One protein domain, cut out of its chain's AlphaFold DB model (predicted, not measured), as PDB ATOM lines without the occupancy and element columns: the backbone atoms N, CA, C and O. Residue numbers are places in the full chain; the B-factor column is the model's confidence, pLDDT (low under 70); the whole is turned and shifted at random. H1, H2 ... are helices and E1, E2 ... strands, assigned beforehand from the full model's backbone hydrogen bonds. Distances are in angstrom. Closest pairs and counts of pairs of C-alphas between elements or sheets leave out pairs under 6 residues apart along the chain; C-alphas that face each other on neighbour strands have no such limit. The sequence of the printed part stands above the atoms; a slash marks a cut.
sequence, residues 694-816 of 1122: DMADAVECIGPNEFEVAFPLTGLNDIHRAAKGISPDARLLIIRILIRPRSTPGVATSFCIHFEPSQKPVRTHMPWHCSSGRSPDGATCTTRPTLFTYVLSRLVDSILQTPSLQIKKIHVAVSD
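What this domain is: This is residues 694 to 816 of the 1122 residues of the protein "PARP catalytic domain-containing protein" of Massariosphaeria phaeospora (UniProt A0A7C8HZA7). A strongly twisted sheet of four strands has two helices, H2 and H3, packed side by side over one face as a helical hairpin, while the short helix H1 sits beyond one end of the strands. A long stretch without a named element, residues 757 to 786, loops past the E4 edge of the sheet, and residues 768 to 769 pair with E4. The printed part has 123 residues, in the order E1, E2, H1, E3, E4, H2, H3; the sheet order is E1, E2, E3, E4, all antiparallel. The class is mixed, helices and strands, with under half of the residues, 58, in named elements. The whole is compact, with a radius of gyration of the C-alphas of 14.2 A and spans of 45 by 33 by 28 A.

Where its parts are: E1, residues 699 to 703, begins at C-alpha 699 at (-41.380, -19.276, 50.992) and is 12.0 A long. E2, residues 706 to 712, measures 20.1 A. H1, residues 718 to 724, measures 9.9 A. E3, residues 732 to 738, measures 19.4 A, and E4, residues 750 to 756, measures 19.9 A. H2, residues 787 to 801, begins at C-alpha 787 at (-17.285, -20.099, 51.453) and measures 21.5 A. H3, residues 807 to 816, measures 14.2 A and ends at C-alpha 816 at (-29.525, -25.361, 60.669).

How they stand to each other: E1 and E2 form an antiparallel hairpin at 153 degrees, with N 700 and O 708 2.8 A apart, within hydrogen-bond range. E2 and E3 are antiparallel at 162 degrees, with N 709 and O 735 at 2.8 A. E3 and E4 form a hairpin, antiparallel at 163 degrees, with N 734 and O 754 at 2.8 A. H2 and H3 lie on the same face, two layers with the sheet as the other, each at a height over the sheet of 9.8 A. H2 lies over E3 and E4 and only just along the strands, at 28 degrees to E4 on the local plane. H3 lies over E2, along the strands, at 22 degrees to E2 on the local plane. H2 and H3 touch at a shallow tilt of 31 degrees, opposite ways; their closest C-alphas, Val 796 and Ile 810, are 6.6 A apart. H1 is not on the sheet; it is close to H2 but not clearly touching, with the C-alphas of Lys 724 and Phe 788 closest at 5.1 A. H1 and H3 are apart. In H1, H2 and H3 every O i to N i+4 pair is within hydrogen-bond range.

The domain as a whole: The C-alphas farthest apart, Ile 719 and Pro 745, are 45.2 A apart. The printed part has no cut. The links E3 to E4, 11 residues, and E4 to H2, 30 residues, are long. Mean pLDDT of the printed part is 79.7; residues under 70 include 741 to 748 and 758 to 764.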
ATOM      1  N   ASP A 694     -46.779 -23.403  58.134       62.38
ATOM      2  CA  ASP A 694     -45.675 -23.004  59.017       62.38
ATOM      3  C   ASP A 694     -44.509 -22.311  58.283       62.38
ATOM      4  O   ASP A 694     -43.587 -21.814  58.925       62.38
ATOM      5  N   MET A 695     -44.537 -22.270  56.947       64.94
ATOM      6  CA  MET A 695     -43.483 -21.719  56.089       64.94
ATOM      7  C   MET A 695     -43.964 -20.586  55.166       64.94
ATOM      8  O   MET A 695     -43.179 -20.100  54.351       64.94
ATOM      9  N   ALA A 696     -45.224 -20.150  55.291       60.84
ATOM     10  CA  ALA A 696     -45.836 -19.151  54.407       60.84
ATOM     11  C   ALA A 696     -45.120 -17.784  54.425       60.84
ATOM     12  O   ALA A 696     -45.116 -17.087  53.416       60.84
ATOM     13  N   ASP A 697     -44.465 -17.439  55.537       62.38
ATOM     14  CA  ASP A 697     -43.714 -16.186  55.691       62.38
ATOM     15  C   ASP A 697     -42.286 -16.245  55.106       62.38
ATOM     16  O   ASP A 697     -41.633 -15.211  54.964       62.38
ATOM     17  N   ALA A 698     -41.772 -17.444  54.799       69.62
ATOM     18  CA  ALA A 698     -40.386 -17.671  54.368       69.62
ATOM     19  C   ALA A 698     -40.261 -18.213  52.934       69.62
ATOM     20  O   ALA A 698     -39.162 -18.212  52.377       69.62
ATOM     21  N   VAL A 699     -41.357 -18.701  52.342       78.94
ATOM     22  CA  VAL A 699     -41.380 -19.276  50.992       78.94
ATOM     23  C   VAL A 699     -42.393 -18.552  50.119       78.94
ATOM     24  O   VAL A 699     -43.594 -18.605  50.374       78.94
ATOM     25  N   GLU A 700     -41.917 -17.965  49.026       78.06
ATOM     26  CA  GLU A 700     -42.744 -17.336  48.003       78.06
ATOM     27  C   GLU A 700     -42.823 -18.220  46.746       78.06
ATOM     28  O   GLU A 700     -41.826 -18.770  46.272       78.06
ATOM     29  N   CYS A 701     -44.026 -18.381  46.186       74.38
ATOM     30  CA  CYS A 701     -44.240 -19.112  44.937       74.38
ATOM     31  C   CYS A 701     -44.174 -18.134  43.757       74.38
ATOM     32  O   CYS A 701     -45.151 -17.444  43.464       74.38
ATOM     33  N   ILE A 702     -43.038 -18.094  43.058       76.44
ATOM     34  CA  ILE A 702     -42.794 -17.138  41.961       76.44
ATOM     35  C   ILE A 702     -43.357 -17.645  40.627       76.44
ATOM     36  O   ILE A 702     -43.735 -16.860  39.757       76.44
ATOM     37  N   GLY A 703     -43.473 -18.963  40.467       71.12
ATOM     38  CA  GLY A 703     -43.990 -19.586  39.252       71.12
ATOM     39  C   GLY A 703     -44.381 -21.052  39.459       71.12
ATOM     40  O   GLY A 703     -44.265 -21.582  40.565       71.12
ATOM     41  N   PRO A 704     -44.859 -21.746  38.409       69.12
ATOM     42  CA  PRO A 704     -45.228 -23.156  38.500       69.12
ATOM     43  C   PRO A 704     -44.002 -24.028  38.816       69.12
ATOM     44  O   PRO A 704     -43.111 -24.204  37.983       69.12
ATOM     45  N   ASN A 705     -43.995 -24.597  40.025       75.44
ATOM     46  CA  ASN A 705     -42.888 -25.349  40.628       75.44
ATOM     47  C   ASN A 705     -41.581 -24.554  40.815       75.44
ATOM     48  O   ASN A 705     -40.496 -25.142  40.891       75.44
ATOM     49  N   GLU A 706     -41.685 -23.228  40.880       83.06
ATOM     50  CA  GLU A 706     -40.578 -22.325  41.161       83.06
ATOM     51  C   GLU A 706     -40.822 -21.603  42.486       83.06
ATOM     52  O   GLU A 706     -41.825 -20.908  42.660       83.06
ATOM     53  N   PHE A 707     -39.883 -21.778  43.411       85.00
ATOM     54  CA  PHE A 707     -39.998 -21.325  44.789       85.00
ATOM     55  C   PHE A 707     -38.812 -20.448  45.148       85.00
ATOM     56  O   PHE A 707     -37.673 -20.771  44.808       85.00
ATOM     57  N   GLU A 708     -39.076 -19.376  45.876       86.69
ATOM     58  CA  GLU A 708     -38.059 -18.547  46.497       86.69
ATOM     59  C   GLU A 708     -38.128 -18.725  48.007       86.69
ATOM     60  O   GLU A 708     -39.169 -18.521  48.621       86.69
ATOM     61  N   VAL A 709     -37.025 -19.174  48.596       87.75
ATOM     62  CA  VAL A 709     -36.913 -19.433  50.030       87.75
ATOM     63  C   VAL A 709     -35.974 -18.399  50.626       87.75
ATOM     64  O   VAL A 709     -34.786 -18.366  50.288       87.75
ATOM     65  N   ALA A 710     -36.506 -17.558  51.505       86.75
ATOM     66  CA  ALA A 710     -35.780 -16.479  52.150       86.75
ATOM     67  C   ALA A 710     -35.369 -16.869  53.575       86.75
ATOM     68  O   ALA A 710     -36.173 -17.357  54.365       86.75
ATOM     69  N   PHE A 711     -34.113 -16.600  53.924       88.06
ATOM     70  CA  PHE A 711     -33.570 -16.844  55.255       88.06
ATOM     71  C   PHE A 711     -33.010 -15.551  55.849       88.06
ATOM     72  O   PHE A 711     -32.119 -14.929  55.251       88.06
ATOM     73  N   PRO A 712     -33.469 -15.137  57.040       85.00
ATOM     74  CA  PRO A 712     -32.905 -13.992  57.729       85.00
ATOM     75  C   PRO A 712     -31.495 -14.314  58.223       85.00
ATOM     76  O   PRO A 712     -31.277 -15.232  59.006       85.00
ATOM     77  N   LEU A 713     -30.522 -13.498  57.824       84.94
ATOM     78  CA  LEU A 713     -29.141 -13.617  58.309       84.94
ATOM     79  C   LEU A 713     -28.907 -12.785  59.576       84.94
ATOM     80  O   LEU A 713     -27.814 -12.746  60.137       84.94
ATOM     81  N   THR A 714     -29.925 -12.056  60.017       75.56
ATOM     82  CA  THR A 714     -29.833 -10.953  60.976       75.56
ATOM     83  C   THR A 714     -29.520 -11.387  62.409       75.56
ATOM     84  O   THR A 714     -29.118 -10.540  63.203       75.56
ATOM     85  N   GLY A 715     -29.655 -12.681  62.716       77.31
ATOM     86  CA  GLY A 715     -29.273 -13.284  63.993       77.31
ATOM     87  C   GLY A 715     -27.781 -13.613  64.136       77.31
ATOM     88  O   GLY A 715     -27.341 -13.894  65.244       77.31
ATOM     89  N   LEU A 716     -26.993 -13.563  63.055       83.44
ATOM     90  CA  LEU A 716     -25.565 -13.894  63.095       83.44
ATOM     91  C   LEU A 716     -24.712 -12.700  63.534       83.44
ATOM     92  O   LEU A 716     -24.835 -11.617  62.949       83.44
ATOM     93  N   ASN A 717     -23.807 -12.924  64.493       86.50
ATOM     94  CA  ASN A 717     -22.786 -11.946  64.873       86.50
ATOM     95  C   ASN A 717     -21.671 -11.845  63.813       86.50
ATOM     96  O   ASN A 717     -21.562 -12.684  62.913       86.50
ATOM     97  N   ASP A 718     -20.828 -10.822  63.930       87.19
ATOM     98  CA  ASP A 718     -19.795 -10.530  62.931       87.19
ATOM     99  C   ASP A 718     -18.758 -11.650  62.795       87.19
ATOM    100  O   ASP A 718     -18.316 -11.937  61.685       87.19
ATOM    101  N   ILE A 719     -18.419 -12.346  63.885       89.25
ATOM    102  CA  ILE A 719     -17.466 -13.464  63.856       89.25
ATOM    103  C   ILE A 719     -18.079 -14.668  63.135       89.25
ATOM    104  O   ILE A 719     -17.412 -15.281  62.306       89.25
ATOM    105  N   HIS A 720     -19.350 -14.998  63.386       89.50
ATOM    106  CA  HIS A 720     -20.062 -16.069  62.679       89.50
ATOM    107  C   HIS A 720     -20.205 -15.756  61.187       89.50
ATOM    108  O   HIS A 720     -20.009 -16.639  60.350       89.50
ATOM    109  N   ARG A 721     -20.499 -14.496  60.841       91.25
ATOM    110  CA  ARG A 721     -20.565 -14.029  59.447       91.25
ATOM    111  C   ARG A 721     -19.214 -14.145  58.756       91.25
ATOM    112  O   ARG A 721     -19.127 -14.762  57.695       91.25
ATOM    113  N   ALA A 722     -18.170 -13.625  59.399       92.19
ATOM    114  CA  ALA A 722     -16.791 -13.711  58.943       92.19
ATOM    115  C   ALA A 722     -16.366 -15.172  58.741       92.19
ATOM    116  O   ALA A 722     -15.897 -15.514  57.665       92.19
ATOM    117  N   ALA A 723     -16.617 -16.055  59.711       92.31
ATOM    118  CA  ALA A 723     -16.234 -17.465  59.647       92.31
ATOM    119  C   ALA A 723     -16.957 -18.247  58.544       92.31
ATOM    120  O   ALA A 723     -16.391 -19.161  57.949       92.31
ATOM    121  N   LYS A 724     -18.218 -17.911  58.257       91.38
ATOM    122  CA  LYS A 724     -18.979 -18.555  57.179       91.38
ATOM    123  C   LYS A 724     -18.676 -17.928  55.813       91.38
ATOM    124  O   LYS A 724     -18.827 -18.598  54.801       91.38
ATOM    125  N   GLY A 725     -18.198 -16.687  55.747       90.62
ATOM    126  CA  GLY A 725     -17.992 -15.963  54.486       90.62
ATOM    127  C   GLY A 725     -19.236 -15.230  54.003       90.62
ATOM    128  O   GLY A 725     -19.427 -15.062  52.803       90.62
ATOM    129  N   ILE A 726     -20.089 -14.824  54.939       91.12
ATOM    130  CA  ILE A 726     -21.291 -14.036  54.682       91.12
ATOM    131  C   ILE A 726     -20.914 -12.557  54.766       91.12
ATOM    132  O   ILE A 726     -20.296 -12.131  55.739       91.12
ATOM    133  N   SER A 727     -21.306 -11.771  53.760       85.44
ATOM    134  CA  SER A 727     -21.044 -10.327  53.745       85.44
ATOM    135  C   SER A 727     -21.647  -9.633  54.983       85.44
ATOM    136  O   SER A 727     -22.775  -9.968  55.372       85.44
ATOM    137  N   PRO A 728     -20.968  -8.631  55.578       83.44
ATOM    138  CA  PRO A 728     -21.532  -7.802  56.646       83.44
ATOM    139  C   PRO A 728     -22.835  -7.117  56.225       83.44
ATOM    140  O   PRO A 728     -23.725  -6.918  57.049       83.44
ATOM    141  N   ASP A 729     -22.981  -6.813  54.933       82.44
ATOM    142  CA  ASP A 729     -24.138  -6.109  54.376       82.44
ATOM    143  C   ASP A 729     -25.310  -7.037  54.053       82.44
ATOM    144  O   ASP A 729     -26.448  -6.582  53.985       82.44
ATOM    145  N   ALA A 730     -25.072  -8.348  53.939       84.75
ATOM    146  CA  ALA A 730     -26.120  -9.314  53.629       84.75
ATOM    147  C   ALA A 730     -27.145  -9.392  54.774       84.75
ATOM    148  O   ALA A 730     -26.808  -9.647  55.941       84.75
ATOM    149  N   ARG A 731     -28.415  -9.158  54.446       84.12
ATOM    150  CA  ARG A 731     -29.555  -9.184  55.375       84.12
ATOM    151  C   ARG A 731     -30.392 -10.440  55.186       84.12
ATOM    152  O   ARG A 731     -30.767 -11.055  56.185       84.12
ATOM    153  N   LEU A 732     -30.613 -10.829  53.936       85.75
ATOM    154  CA  LEU A 732     -31.332 -12.041  53.562       85.75
ATOM    155  C   LEU A 732     -30.438 -12.930  52.703       85.75
ATOM    156  O   LEU A 732     -29.635 -12.444  51.906       85.75
ATOM    157  N   LEU A 733     -30.586 -14.235  52.882       89.31
ATOM    158  CA  LEU A 733     -30.157 -15.245  51.928       89.31
ATOM    159  C   LEU A 733     -31.401 -15.704  51.178       89.31
ATOM    160  O   LEU A 733     -32.383 -16.086  51.804       89.31
ATOM    161  N   ILE A 734     -31.339 -15.693  49.859       88.44
ATOM    162  CA  ILE A 734     -32.427 -16.112  48.990       88.44
ATOM    163  C   ILE A 734     -31.963 -17.341  48.219       88.44
ATOM    164  O   ILE A 734     -30.910 -17.323  47.577       88.44
ATOM    165  N   ILE A 735     -32.746 -18.413  48.282       90.00
ATOM    166  CA  ILE A 735     -32.540 -19.615  47.477       90.00
ATOM    167  C   ILE A 735     -33.738 -19.767  46.559       90.00
ATOM    168  O   ILE A 735     -34.848 -20.032  47.011       90.00
ATOM    169  N   ARG A 736     -33.497 -19.636  45.261       88.81
ATOM    170  CA  ARG A 736     -34.518 -19.837  44.240       88.81
ATOM    171  C   ARG A 736     -34.352 -21.225  43.644       88.81
ATOM    172  O   ARG A 736     -33.255 -21.585  43.222       88.81
ATOM    173  N   ILE A 737     -35.420 -22.013  43.662       88.31
ATOM    174  CA  ILE A 737     -35.411 -23.446  43.356       88.31
ATOM    175  C   ILE A 737     -36.483 -23.732  42.313       88.31
ATOM    176  O   ILE A 737     -37.651 -23.409  42.509       88.31
ATOM    177  N   LEU A 738     -36.089 -24.407  41.237       86.50
ATOM    178  CA  LEU A 738     -36.996 -24.950  40.236       86.50
ATOM    179  C   LEU A 738     -37.054 -26.472  40.387       86.50
ATOM    180  O   LEU A 738     -36.098 -27.178  40.052       86.50
ATOM    181  N   ILE A 739     -38.182 -26.983  40.879       79.56
ATOM    182  CA  ILE A 739     -38.421 -28.419  41.067       79.56
ATOM    183  C   ILE A 739     -39.222 -28.931  39.866       79.56
ATOM    184  O   ILE A 739     -40.273 -28.390  39.553       79.56
ATOM    185  N   ARG A 740     -38.774 -29.980  39.167       73.50
ATOM    186  CA  ARG A 740     -39.588 -30.622  38.117       73.50
ATOM    187  C   ARG A 740     -39.646 -32.141  38.295       73.50
ATOM    188  O   ARG A 740     -38.676 -32.720  38.785       73.50
ATOM    189  N   PRO A 741     -40.764 -32.797  37.924       64.81
ATOM    190  CA  PRO A 741     -40.875 -34.253  37.971       64.81
ATOM    191  C   PRO A 741     -39.814 -34.916  37.081       64.81
ATOM    192  O   PRO A 741     -39.557 -34.445  35.977       64.81
ATOM    193  N   ARG A 742     -39.229 -36.042  37.515       58.78
ATOM    194  CA  ARG A 742     -38.198 -36.783  36.749       58.78
ATOM    195  C   ARG A 742     -38.694 -37.376  35.413       58.78
ATOM    196  O   ARG A 742     -37.897 -37.960  34.688       58.78
ATOM    197  N   SER A 743     -39.982 -37.251  35.085       55.41
ATOM    198  CA  SER A 743     -40.612 -37.796  33.875       55.41
ATOM    199  C   SER A 743     -40.459 -36.922  32.623       55.41
ATOM    200  O   SER A 743     -40.799 -37.384  31.538       55.41
ATOM    201  N   THR A 744     -39.959 -35.685  32.734       54.38
ATOM    202  CA  THR A 744     -39.716 -34.788  31.590       54.38
ATOM    203  C   THR A 744     -38.260 -34.880  31.105       54.38
ATOM    204  O   THR A 744     -37.354 -34.433  31.813       54.38
ATOM    205  N   PRO A 745     -37.992 -35.409  29.894       50.31
ATOM    206  CA  PRO A 745     -36.643 -35.452  29.335       50.31
ATOM    207  C   PRO A 745     -36.106 -34.035  29.069       50.31
ATOM    208  O   PRO A 745     -36.783 -33.220  28.449       50.31
ATOM    209  N   GLY A 746     -34.878 -33.745  29.514       56.38
ATOM    210  CA  GLY A 746     -34.109 -32.574  29.067       56.38
ATOM    211  C   GLY A 746     -34.076 -31.337  29.977       56.38
ATOM    212  O   GLY A 746     -33.329 -30.415  29.663       56.38
ATOM    213  N   VAL A 747     -34.797 -31.289  31.109       57.84
ATOM    214  CA  VAL A 747     -34.716 -30.147  32.053       57.84
ATOM    215  C   VAL A 747     -34.506 -30.629  33.489       57.84
ATOM    216  O   VAL A 747     -35.440 -31.087  34.142       57.84
ATOM    217  N   ALA A 748     -33.271 -30.513  33.980       68.75
ATOM    218  CA  ALA A 748     -32.888 -30.898  35.337       68.75
ATOM    219  C   ALA A 748     -33.356 -29.880  36.392       68.75
ATOM    220  O   ALA A 748     -33.363 -28.674  36.128       68.75
ATOM    221  N   THR A 749     -33.677 -30.369  37.598       85.44
ATOM    222  CA  THR A 749     -33.874 -29.548  38.804       85.44
ATOM    223  C   THR A 749     -32.710 -28.579  38.966       85.44
ATOM    224  O   THR A 749     -31.544 -28.970  38.840       85.44
ATOM    225  N   SER A 750     -33.018 -27.317  39.246       87.81
ATOM    226  CA  SER A 750     -32.005 -26.275  39.329       87.81
ATOM    227  C   SER A 750     -32.231 -25.333  40.502       87.81
ATOM    228  O   SER A 750     -33.346 -25.211  41.013       87.81
ATOM    229  N   PHE A 751     -31.158 -24.690  40.957       90.81
ATOM    230  CA  PHE A 751     -31.229 -23.695  42.022       90.81
ATOM    231  C   PHE A 751     -30.213 -22.571  41.825       90.81
ATOM    232  O   PHE A 751     -29.155 -22.773  41.229       90.81
ATOM    233  N   CYS A 752     -30.504 -21.394  42.369       89.38
ATOM    234  CA  CYS A 752     -29.534 -20.317  42.536       89.38
ATOM    235  C   CYS A 752     -29.610 -19.720  43.942       89.38
ATOM    236  O   CYS A 752     -30.656 -19.740  44.589       89.38
ATOM    237  N   ILE A 753     -28.473 -19.217  44.419       89.69
ATOM    238  CA  ILE A 753     -28.311 -18.689  45.776       89.69
ATOM    239  C   ILE A 753     -27.859 -17.236  45.688       89.69
ATOM    240  O   ILE A 753     -26.910 -16.926  44.967       89.69
ATOM    241  N   HIS A 754     -28.508 -16.368  46.457       84.94
ATOM    242  CA  HIS A 754     -28.291 -14.927  46.453       84.94
ATOM    243  C   HIS A 754     -28.257 -14.355  47.865       84.94
ATOM    244  O   HIS A 754     -28.881 -14.881  48.780       84.94
ATOM    245  N   PHE A 755     -27.544 -13.243  48.027       86.38
ATOM    246  CA  PHE A 755     -27.642 -12.397  49.210       86.38
ATOM    247  C   PHE A 755     -28.346 -11.093  48.839       86.38
ATOM    248  O   PHE A 755     -28.025 -10.523  47.796       86.38
ATOM    249  N   GLU A 756     -29.222 -10.611  49.720       78.00
ATOM    250  CA  GLU A 756     -29.915  -9.327  49.584       78.00
ATOM    251  C   GLU A 756     -29.477  -8.355  50.701       78.00
ATOM    252  O   GLU A 756     -29.426  -8.767  51.871       78.00
ATOM    253  N   PRO A 757     -29.171  -7.077  50.394       71.31
ATOM    254  CA  PRO A 757     -29.088  -6.495  49.052       71.31
ATOM    255  C   PRO A 757     -27.910  -7.062  48.252       71.31
ATOM    256  O   PRO A 757     -26.811  -7.257  48.783       71.31
ATOM    257  N   SER A 758     -28.126  -7.319  46.961       62.12
ATOM    258  CA  SER A 758     -27.052  -7.766  46.079       62.12
ATOM    259  C   SER A 758     -26.088  -6.610  45.760       62.12
ATOM    260  O   SER A 758     -26.490  -5.469  45.545       62.12
ATOM    261  N   GLN A 759     -24.781  -6.885  45.661       53.22
ATOM    262  CA  GLN A 759     -23.783  -5.863  45.275       53.22
ATOM    263  C   GLN A 759     -23.944  -5.368  43.819       53.22
ATOM    264  O   GLN A 759     -23.336  -4.370  43.432       53.22
ATOM    265  N   LYS A 760     -24.746  -6.060  42.994       54.22
ATOM    266  CA  LYS A 760     -25.123  -5.661  41.629       54.22
ATOM    267  C   LYS A 760     -26.592  -6.021  41.376       54.22
ATOM    268  O   LYS A 760     -26.960  -7.155  41.680       54.22
ATOM    269  N   PRO A 761     -27.414  -5.139  40.781       47.09
ATOM    270  CA  PRO A 761     -28.773  -5.483  40.374       47.09
ATOM    271  C   PRO A 761     -28.701  -6.516  39.244       47.09
ATOM    272  O   PRO A 761     -28.321  -6.206  38.115       47.09
ATOM    273  N   VAL A 762     -28.998  -7.772  39.560       52.03
ATOM    274  CA  VAL A 762     -28.970  -8.863  38.587       52.03
ATOM    275  C   VAL A 762     -30.344  -8.935  37.928       52.03
ATOM    276  O   VAL A 762     -31.327  -9.234  38.591       52.03
ATOM    277  N   ARG A 763     -30.419  -8.670  36.618       52.81
ATOM    278  CA  ARG A 763     -31.637  -8.911  35.820       52.81
ATOM    279  C   ARG A 763     -31.692 -10.324  35.213       52.81
ATOM    280  O   ARG A 763     -32.724 -10.704  34.675       52.81
ATOM    281  N   THR A 764     -30.606 -11.100  35.288       65.50
ATOM    282  CA  THR A 764     -30.477 -12.436  34.677       65.50
ATOM    283  C   THR A 764     -29.802 -13.437  35.624       65.50
ATOM    284  O   THR A 764     -28.631 -13.293  35.973       65.50
ATOM    285  N   HIS A 765     -30.536 -14.470  36.047       74.94
ATOM    286  CA  HIS A 765     -30.028 -15.548  36.906       74.94
ATOM    287  C   HIS A 765     -29.423 -16.685  36.063       74.94
ATOM    288  O   HIS A 765     -29.952 -17.021  35.005       74.94
ATOM    289  N   MET A 766     -28.339 -17.303  36.541       79.62
ATOM    290  CA  MET A 766     -27.720 -18.494  35.936       79.62
ATOM    291  C   MET A 766     -27.742 -19.660  36.936       79.62
ATOM    292  O   MET A 766     -26.772 -19.823  37.674       79.62
ATOM    293  N   PRO A 767     -28.841 -20.426  37.034       85.19
ATOM    294  CA  PRO A 767     -28.984 -21.443  38.066       85.19
ATOM    295  C   PRO A 767     -28.059 -22.645  37.836       85.19
ATOM    296  O   PRO A 767     -27.741 -23.013  36.705       85.19
ATOM    297  N   TRP A 768     -27.652 -23.291  38.925       87.56
ATOM    298  CA  TRP A 768     -26.969 -24.578  38.884       87.56
ATOM    299  C   TRP A 768     -27.947 -25.688  38.515       87.56
ATOM    300  O   TRP A 768     -29.005 -25.802  39.128       87.56
ATOM    301  N   HIS A 769     -27.576 -26.535  37.554       86.56
ATOM    302  CA  HIS A 769     -28.360 -27.700  37.156       86.56
ATOM    303  C   HIS A 769     -27.832 -28.959  37.844       86.56
ATOM    304  O   HIS A 769     -26.690 -29.370  37.621       86.56
ATOM    305  N   CYS A 770     -28.680 -29.591  38.655       83.44
ATOM    306  CA  CYS A 770     -28.330 -30.813  39.372       83.44
ATOM    307  C   CYS A 770     -28.151 -31.955  38.356       83.44
ATOM    308  O   CYS A 770     -29.084 -32.290  37.625       83.44
ATOM    309  N   SER A 771     -26.960 -32.552  38.285       75.69
ATOM    310  CA  SER A 771     -26.636 -33.642  37.349       75.69
ATOM    311  C   SER A 771     -25.847 -34.745  38.050       75.69
ATOM    312  O   SER A 771     -25.097 -34.485  38.990       75.69
ATOM    313  N   SER A 772     -26.014 -35.996  37.612       64.38
ATOM    314  CA  SER A 772     -25.306 -37.132  38.205       64.38
ATOM    315  C   SER A 772     -23.797 -37.025  37.957       64.38
ATOM    316  O   SER A 772     -23.339 -36.983  36.818       64.38
ATOM    317  N   GLY A 773     -23.012 -37.003  39.038       68.75
ATOM    318  CA  GLY A 773     -21.547 -37.081  38.987       68.75
ATOM    319  C   GLY A 773     -20.793 -35.746  38.949       68.75
ATOM    320  O   GLY A 773     -19.563 -35.768  38.939       68.75
ATOM    321  N   ARG A 774     -21.475 -34.590  38.977       78.94
ATOM    322  CA  ARG A 774     -20.825 -33.267  39.049       78.94
ATOM    323  C   ARG A 774     -21.244 -32.523  40.313       78.94
ATOM    324  O   ARG A 774     -22.429 -32.380  40.573       78.94
ATOM    325  N   SER A 775     -20.277 -32.021  41.078       82.81
ATOM    326  CA  SER A 775     -20.549 -31.177  42.248       82.81
ATOM    327  C   SER A 775     -20.540 -29.682  41.896       82.81
ATOM    328  O   SER A 775     -19.817 -29.283  40.974       82.81
ATOM    329  N   PRO A 776     -21.276 -28.837  42.642       86.94
ATOM    330  CA  PRO A 776     -21.290 -27.391  42.443       86.94
ATOM    331  C   PRO A 776     -20.002 -26.747  42.976       86.94
ATOM    332  O   PRO A 776     -19.964 -26.213  44.082       86.94
ATOM    333  N   ASP A 777     -18.927 -26.816  42.184       84.38
ATOM    334  CA  ASP A 777     -17.632 -26.204  42.525       84.38
ATOM    335  C   ASP A 777     -17.471 -24.755  42.017       84.38
ATOM    336  O   ASP A 777     -16.549 -24.042  42.420       84.38
ATOM    337  N   GLY A 778     -18.370 -24.314  41.132       78.06
ATOM    338  CA  GLY A 778     -18.406 -22.965  40.561       78.06
ATOM    339  C   GLY A 778     -19.494 -22.075  41.166       78.06
ATOM    340  O   GLY A 778     -20.190 -22.454  42.105       78.06
ATOM    341  N   ALA A 779     -19.660 -20.877  40.604       76.06
ATOM    342  CA  ALA A 779     -20.758 -19.994  40.981       76.06
ATOM    343  C   ALA A 779     -22.105 -20.597  40.541       76.06
ATOM    344  O   ALA A 779     -22.277 -20.962  39.380       76.06
ATOM    345  N   THR A 780     -23.058 -20.696  41.470       80.94
ATOM    346  CA  THR A 780     -24.429 -21.190  41.224       80.94
ATOM    347  C   THR A 780     -25.395 -20.080  40.798       80.94
ATOM    348  O   THR A 780     -26.588 -20.320  40.621       80.94
ATOM    349  N   CYS A 781     -24.871 -18.856  40.648       81.06
ATOM    350  CA  CYS A 781     -25.513 -17.740  39.971       81.06
ATOM    351  C   CYS A 781     -24.491 -16.683  39.521       81.06
ATOM    352  O   CYS A 781     -23.288 -16.924  39.518       81.06
ATOM    353  N   THR A 782     -24.962 -15.486  39.172       71.38
ATOM    354  CA  THR A 782     -24.138 -14.315  38.820       71.38
ATOM    355  C   THR A 782     -23.502 -13.625  40.035       71.38
ATOM    356  O   THR A 782     -22.692 -12.710  39.879       71.38
ATOM    357  N   THR A 783     -23.848 -14.046  41.254       72.69
ATOM    358  CA  THR A 783     -23.245 -13.560  42.499       72.69
ATOM    359  C   THR A 783     -21.865 -14.166  42.717       72.69
ATOM    360  O   THR A 783     -21.659 -15.362  42.502       72.69
ATOM    361  N   ARG A 784     -20.928 -13.351  43.216       81.25
ATOM    362  CA  ARG A 784     -19.580 -13.797  43.582       81.25
ATOM    363  C   ARG A 784     -19.666 -14.965  44.588       81.25
ATOM    364  O   ARG A 784     -20.327 -14.807  45.616       81.25
ATOM    365  N   PRO A 785     -19.039 -16.125  44.318       88.19
ATOM    366  CA  PRO A 785     -19.063 -17.259  45.235       88.19
ATOM    367  C   PRO A 785     -18.344 -16.921  46.545       88.19
ATOM    368  O   PRO A 785     -17.368 -16.175  46.569       88.19
ATOM    369  N   THR A 786     -18.831 -17.490  47.642       91.75
ATOM    370  CA  THR A 786     -18.283 -17.342  48.994       91.75
ATOM    371  C   THR A 786     -18.124 -18.724  49.614       91.75
ATOM    372  O   THR A 786     -18.700 -19.696  49.119       91.75
ATOM    373  N   LEU A 787     -17.381 -18.834  50.719       93.12
ATOM    374  CA  LEU A 787     -17.285 -20.099  51.453       93.12
ATOM    375  C   LEU A 787     -18.674 -20.624  51.859       93.12
ATOM    376  O   LEU A 787     -18.953 -21.807  51.685       93.12
ATOM    377  N   PHE A 788     -19.565 -19.738  52.317       93.19
ATOM    378  CA  PHE A 788     -20.922 -20.102  52.713       93.19
ATOM    379  C   PHE A 788     -21.732 -20.623  51.530       93.19
ATOM    380  O   PHE A 788     -22.305 -21.707  51.609       93.19
ATOM    381  N   THR A 789     -21.750 -19.885  50.413       92.00
ATOM    382  CA  THR A 789     -22.524 -20.292  49.233       92.00
ATOM    383  C   THR A 789     -21.969 -21.558  48.586       92.00
ATOM    384  O   THR A 789     -22.752 -22.329  48.043       92.00
ATOM    385  N   TYR A 790     -20.665 -21.834  48.699       93.19
ATOM    386  CA  TYR A 790     -20.067 -23.107  48.282       93.19
ATOM    387  C   TYR A 790     -20.603 -24.293  49.101       93.19
ATOM    388  O   TYR A 790     -21.117 -25.256  48.532       93.19
ATOM    389  N   VAL A 791     -20.542 -24.208  50.438       92.88
ATOM    390  CA  VAL A 791     -21.053 -25.267  51.331       92.88
ATOM    391  C   VAL A 791     -22.552 -25.463  51.130       92.88
ATOM    392  O   VAL A 791     -23.019 -26.587  50.953       92.88
ATOM    393  N   LEU A 792     -23.292 -24.358  51.084       92.75
ATOM    394  CA  LEU A 792     -24.729 -24.359  50.866       92.75
ATOM    395  C   LEU A 792     -25.107 -24.972  49.513       92.75
ATOM    396  O   LEU A 792     -26.035 -25.772  49.453       92.75
ATOM    397  N   SER A 793     -24.370 -24.666  48.441       91.62
ATOM    398  CA  SER A 793     -24.634 -25.246  47.118       91.62
ATOM    399  C   SER A 793     -24.506 -26.765  47.140       91.62
ATOM    400  O   SER A 793     -25.365 -27.457  46.606       91.62
ATOM    401  N   ARG A 794     -23.473 -27.303  47.796       91.12
ATOM    402  CA  ARG A 794     -23.278 -28.756  47.921       91.12
ATOM    403  C   ARG A 794     -24.341 -29.412  48.805       91.12
ATOM    404  O   ARG A 794     -24.768 -30.524  48.508       91.12
ATOM    405  N   LEU A 795     -24.779 -28.733  49.869       90.88
ATOM    406  CA  LEU A 795     -25.865 -29.203  50.733       90.88
ATOM    407  C   LEU A 795     -27.186 -29.287  49.957       90.88
ATOM    408  O   LEU A 795     -27.846 -30.325  49.974       90.88
ATOM    409  N   VAL A 796     -27.546 -28.218  49.242       90.44
ATOM    410  CA  VAL A 796     -28.771 -28.154  48.435       90.44
ATOM    411  C   VAL A 796     -28.723 -29.182  47.302       90.44
ATOM    412  O   VAL A 796     -29.669 -29.948  47.153       90.44
ATOM    413  N   ASP A 797     -27.615 -29.277  46.563       89.31
ATOM    414  CA  ASP A 797     -27.416 -30.278  45.502       89.31
ATOM    415  C   ASP A 797     -27.561 -31.718  46.033       89.31
ATOM    416  O   ASP A 797     -28.285 -32.519  45.444       89.31
ATOM    417  N   SER A 798     -26.982 -32.025  47.200       87.38
ATOM    418  CA  SER A 798     -27.130 -33.329  47.870       87.38
ATOM    419  C   SER A 798     -28.592 -33.658  48.198       87.38
ATOM    420  O   SER A 798     -29.071 -34.751  47.887       87.38
ATOM    421  N   ILE A 799     -29.343 -32.705  48.766       87.19
ATOM    422  CA  ILE A 799     -30.765 -32.899  49.096       87.19
ATOM    423  C   ILE A 799     -31.597 -33.080  47.819       87.19
ATOM    424  O   ILE A 799     -32.454 -33.966  47.767       87.19
ATOM    425  N   LEU A 800     -31.334 -32.288  46.776       84.06
ATOM    426  CA  LEU A 800     -32.074 -32.334  45.510       84.06
ATOM    427  C   LEU A 800     -31.813 -33.616  44.698       84.06
ATOM    428  O   LEU A 800     -32.644 -34.001  43.874       84.06
ATOM    429  N   GLN A 801     -30.699 -34.310  44.942       79.69
ATOM    430  CA  GLN A 801     -30.420 -35.618  44.343       79.69
ATOM    431  C   GLN A 801     -31.231 -36.761  44.988       79.69
ATOM    432  O   GLN A 801     -31.389 -37.824  44.373       79.69
ATOM    433  N   THR A 802     -31.814 -36.551  46.178       76.94
ATOM    434  CA  THR A 802     -32.634 -37.568  46.860       76.94
ATOM    435  C   THR A 802     -34.036 -37.730  46.237       76.94
ATOM    436  O   THR A 802     -34.587 -36.774  45.692       76.94
ATOM    437  N   PRO A 803     -34.661 -38.929  46.296       63.19
ATOM    438  CA  PRO A 803     -35.957 -39.188  45.649       63.19
ATOM    439  C   PRO A 803     -37.152 -38.446  46.275       63.19
ATOM    440  O   PRO A 803     -38.138 -38.188  45.592       63.19
ATOM    441  N   SER A 804     -37.084 -38.112  47.570       66.44
ATOM    442  CA  SER A 804     -38.164 -37.452  48.318       66.44
ATOM    443  C   SER A 804     -37.905 -35.942  48.431       66.44
ATOM    444  O   SER A 804     -37.408 -35.462  49.455       66.44
ATOM    445  N   LEU A 805     -38.200 -35.192  47.374       63.78
ATOM    446  CA  LEU A 805     -38.026 -33.738  47.344       63.78
ATOM    447  C   LEU A 805     -39.064 -33.046  48.242       63.78
ATOM    448  O   LEU A 805     -40.259 -33.086  47.964       63.78
ATOM    449  N   GLN A 806     -38.606 -32.401  49.317       72.69
ATOM    450  CA  GLN A 806     -39.438 -31.583  50.201       72.69
ATOM    451  C   GLN A 806     -38.741 -30.246  50.463       72.69
ATOM    452  O   GLN A 806     -37.665 -30.220  51.059       72.69
ATOM    453  N   ILE A 807     -39.371 -29.135  50.070       82.12
ATOM    454  CA  ILE A 807     -38.890 -27.762  50.336       82.12
ATOM    455  C   ILE A 807     -38.622 -27.562  51.835       82.12
ATOM    456  O   ILE A 807     -37.626 -26.949  52.210       82.12
ATOM    457  N   LYS A 808     -39.436 -28.189  52.694       83.25
ATOM    458  CA  LYS A 808     -39.242 -28.216  54.150       83.25
ATOM    459  C   LYS A 808     -37.883 -28.785  54.574       83.25
ATOM    460  O   LYS A 808     -37.245 -28.209  55.445       83.25
ATOM    461  N   LYS A 809     -37.394 -29.859  53.937       85.62
ATOM    462  CA  LYS A 809     -36.061 -30.426  54.233       85.62
ATOM    463  C   LYS A 809     -34.940 -29.452  53.876       85.62
ATOM    464  O   LYS A 809     -33.976 -29.352  54.624       85.62
ATOM    465  N   ILE A 810     -35.081 -28.728  52.763       88.19
ATOM    466  CA  ILE A 810     -34.118 -27.694  52.359       88.19
ATOM    467  C   ILE A 810     -34.154 -26.546  53.364       88.19
ATOM    468  O   ILE A 810     -33.113 -26.173  53.885       88.19
ATOM    469  N   HIS A 811     -35.340 -26.031  53.693       88.12
ATOM    470  CA  HIS A 811     -35.469 -24.942  54.657       88.12
ATOM    471  C   HIS A 811     -34.876 -25.298  56.022       88.12
ATOM    472  O   HIS A 811     -34.089 -24.521  56.552       88.12
ATOM    473  N   VAL A 812     -35.187 -26.475  56.571       87.81
ATOM    474  CA  VAL A 812     -34.603 -26.939  57.841       87.81
ATOM    475  C   VAL A 812     -33.081 -27.053  57.738       87.81
ATOM    476  O   VAL A 812     -32.383 -26.395  58.498       87.81
ATOM    477  N   ALA A 813     -32.552 -27.777  56.749       89.25
ATOM    478  CA  ALA A 813     -31.108 -27.984  56.624       89.25
ATOM    479  C   ALA A 813     -30.323 -26.675  56.417       89.25
ATOM    480  O   ALA A 813     -29.216 -26.520  56.927       89.25
ATOM    481  N   VAL A 814     -30.888 -25.717  55.677       91.81
ATOM    482  CA  VAL A 814     -30.273 -24.399  55.477       91.81
ATOM    483  C   VAL A 814     -30.385 -23.538  56.732       91.81
ATOM    484  O   VAL A 814     -29.413 -22.873  57.087       91.81
ATOM    485  N   SER A 815     -31.518 -23.582  57.435       90.38
ATOM    486  CA  SER A 815     -31.697 -22.874  58.710       90.38
ATOM    487  C   SER A 815     -30.723 -23.389  59.769       90.38
ATOM    488  O   SER A 815     -30.110 -22.586  60.476       90.38
ATOM    489  N   ASP A 816     -30.515 -24.706  59.816       89.31
ATOM    490  CA  ASP A 816     -29.525 -25.361  60.669       89.31
ATOM    491  C   ASP A 816     -28.110 -24.940  60.262       89.31
ATOM    492  O   ASP A 816     -27.332 -24.517  61.114       89.31
TER     493      ASP A 816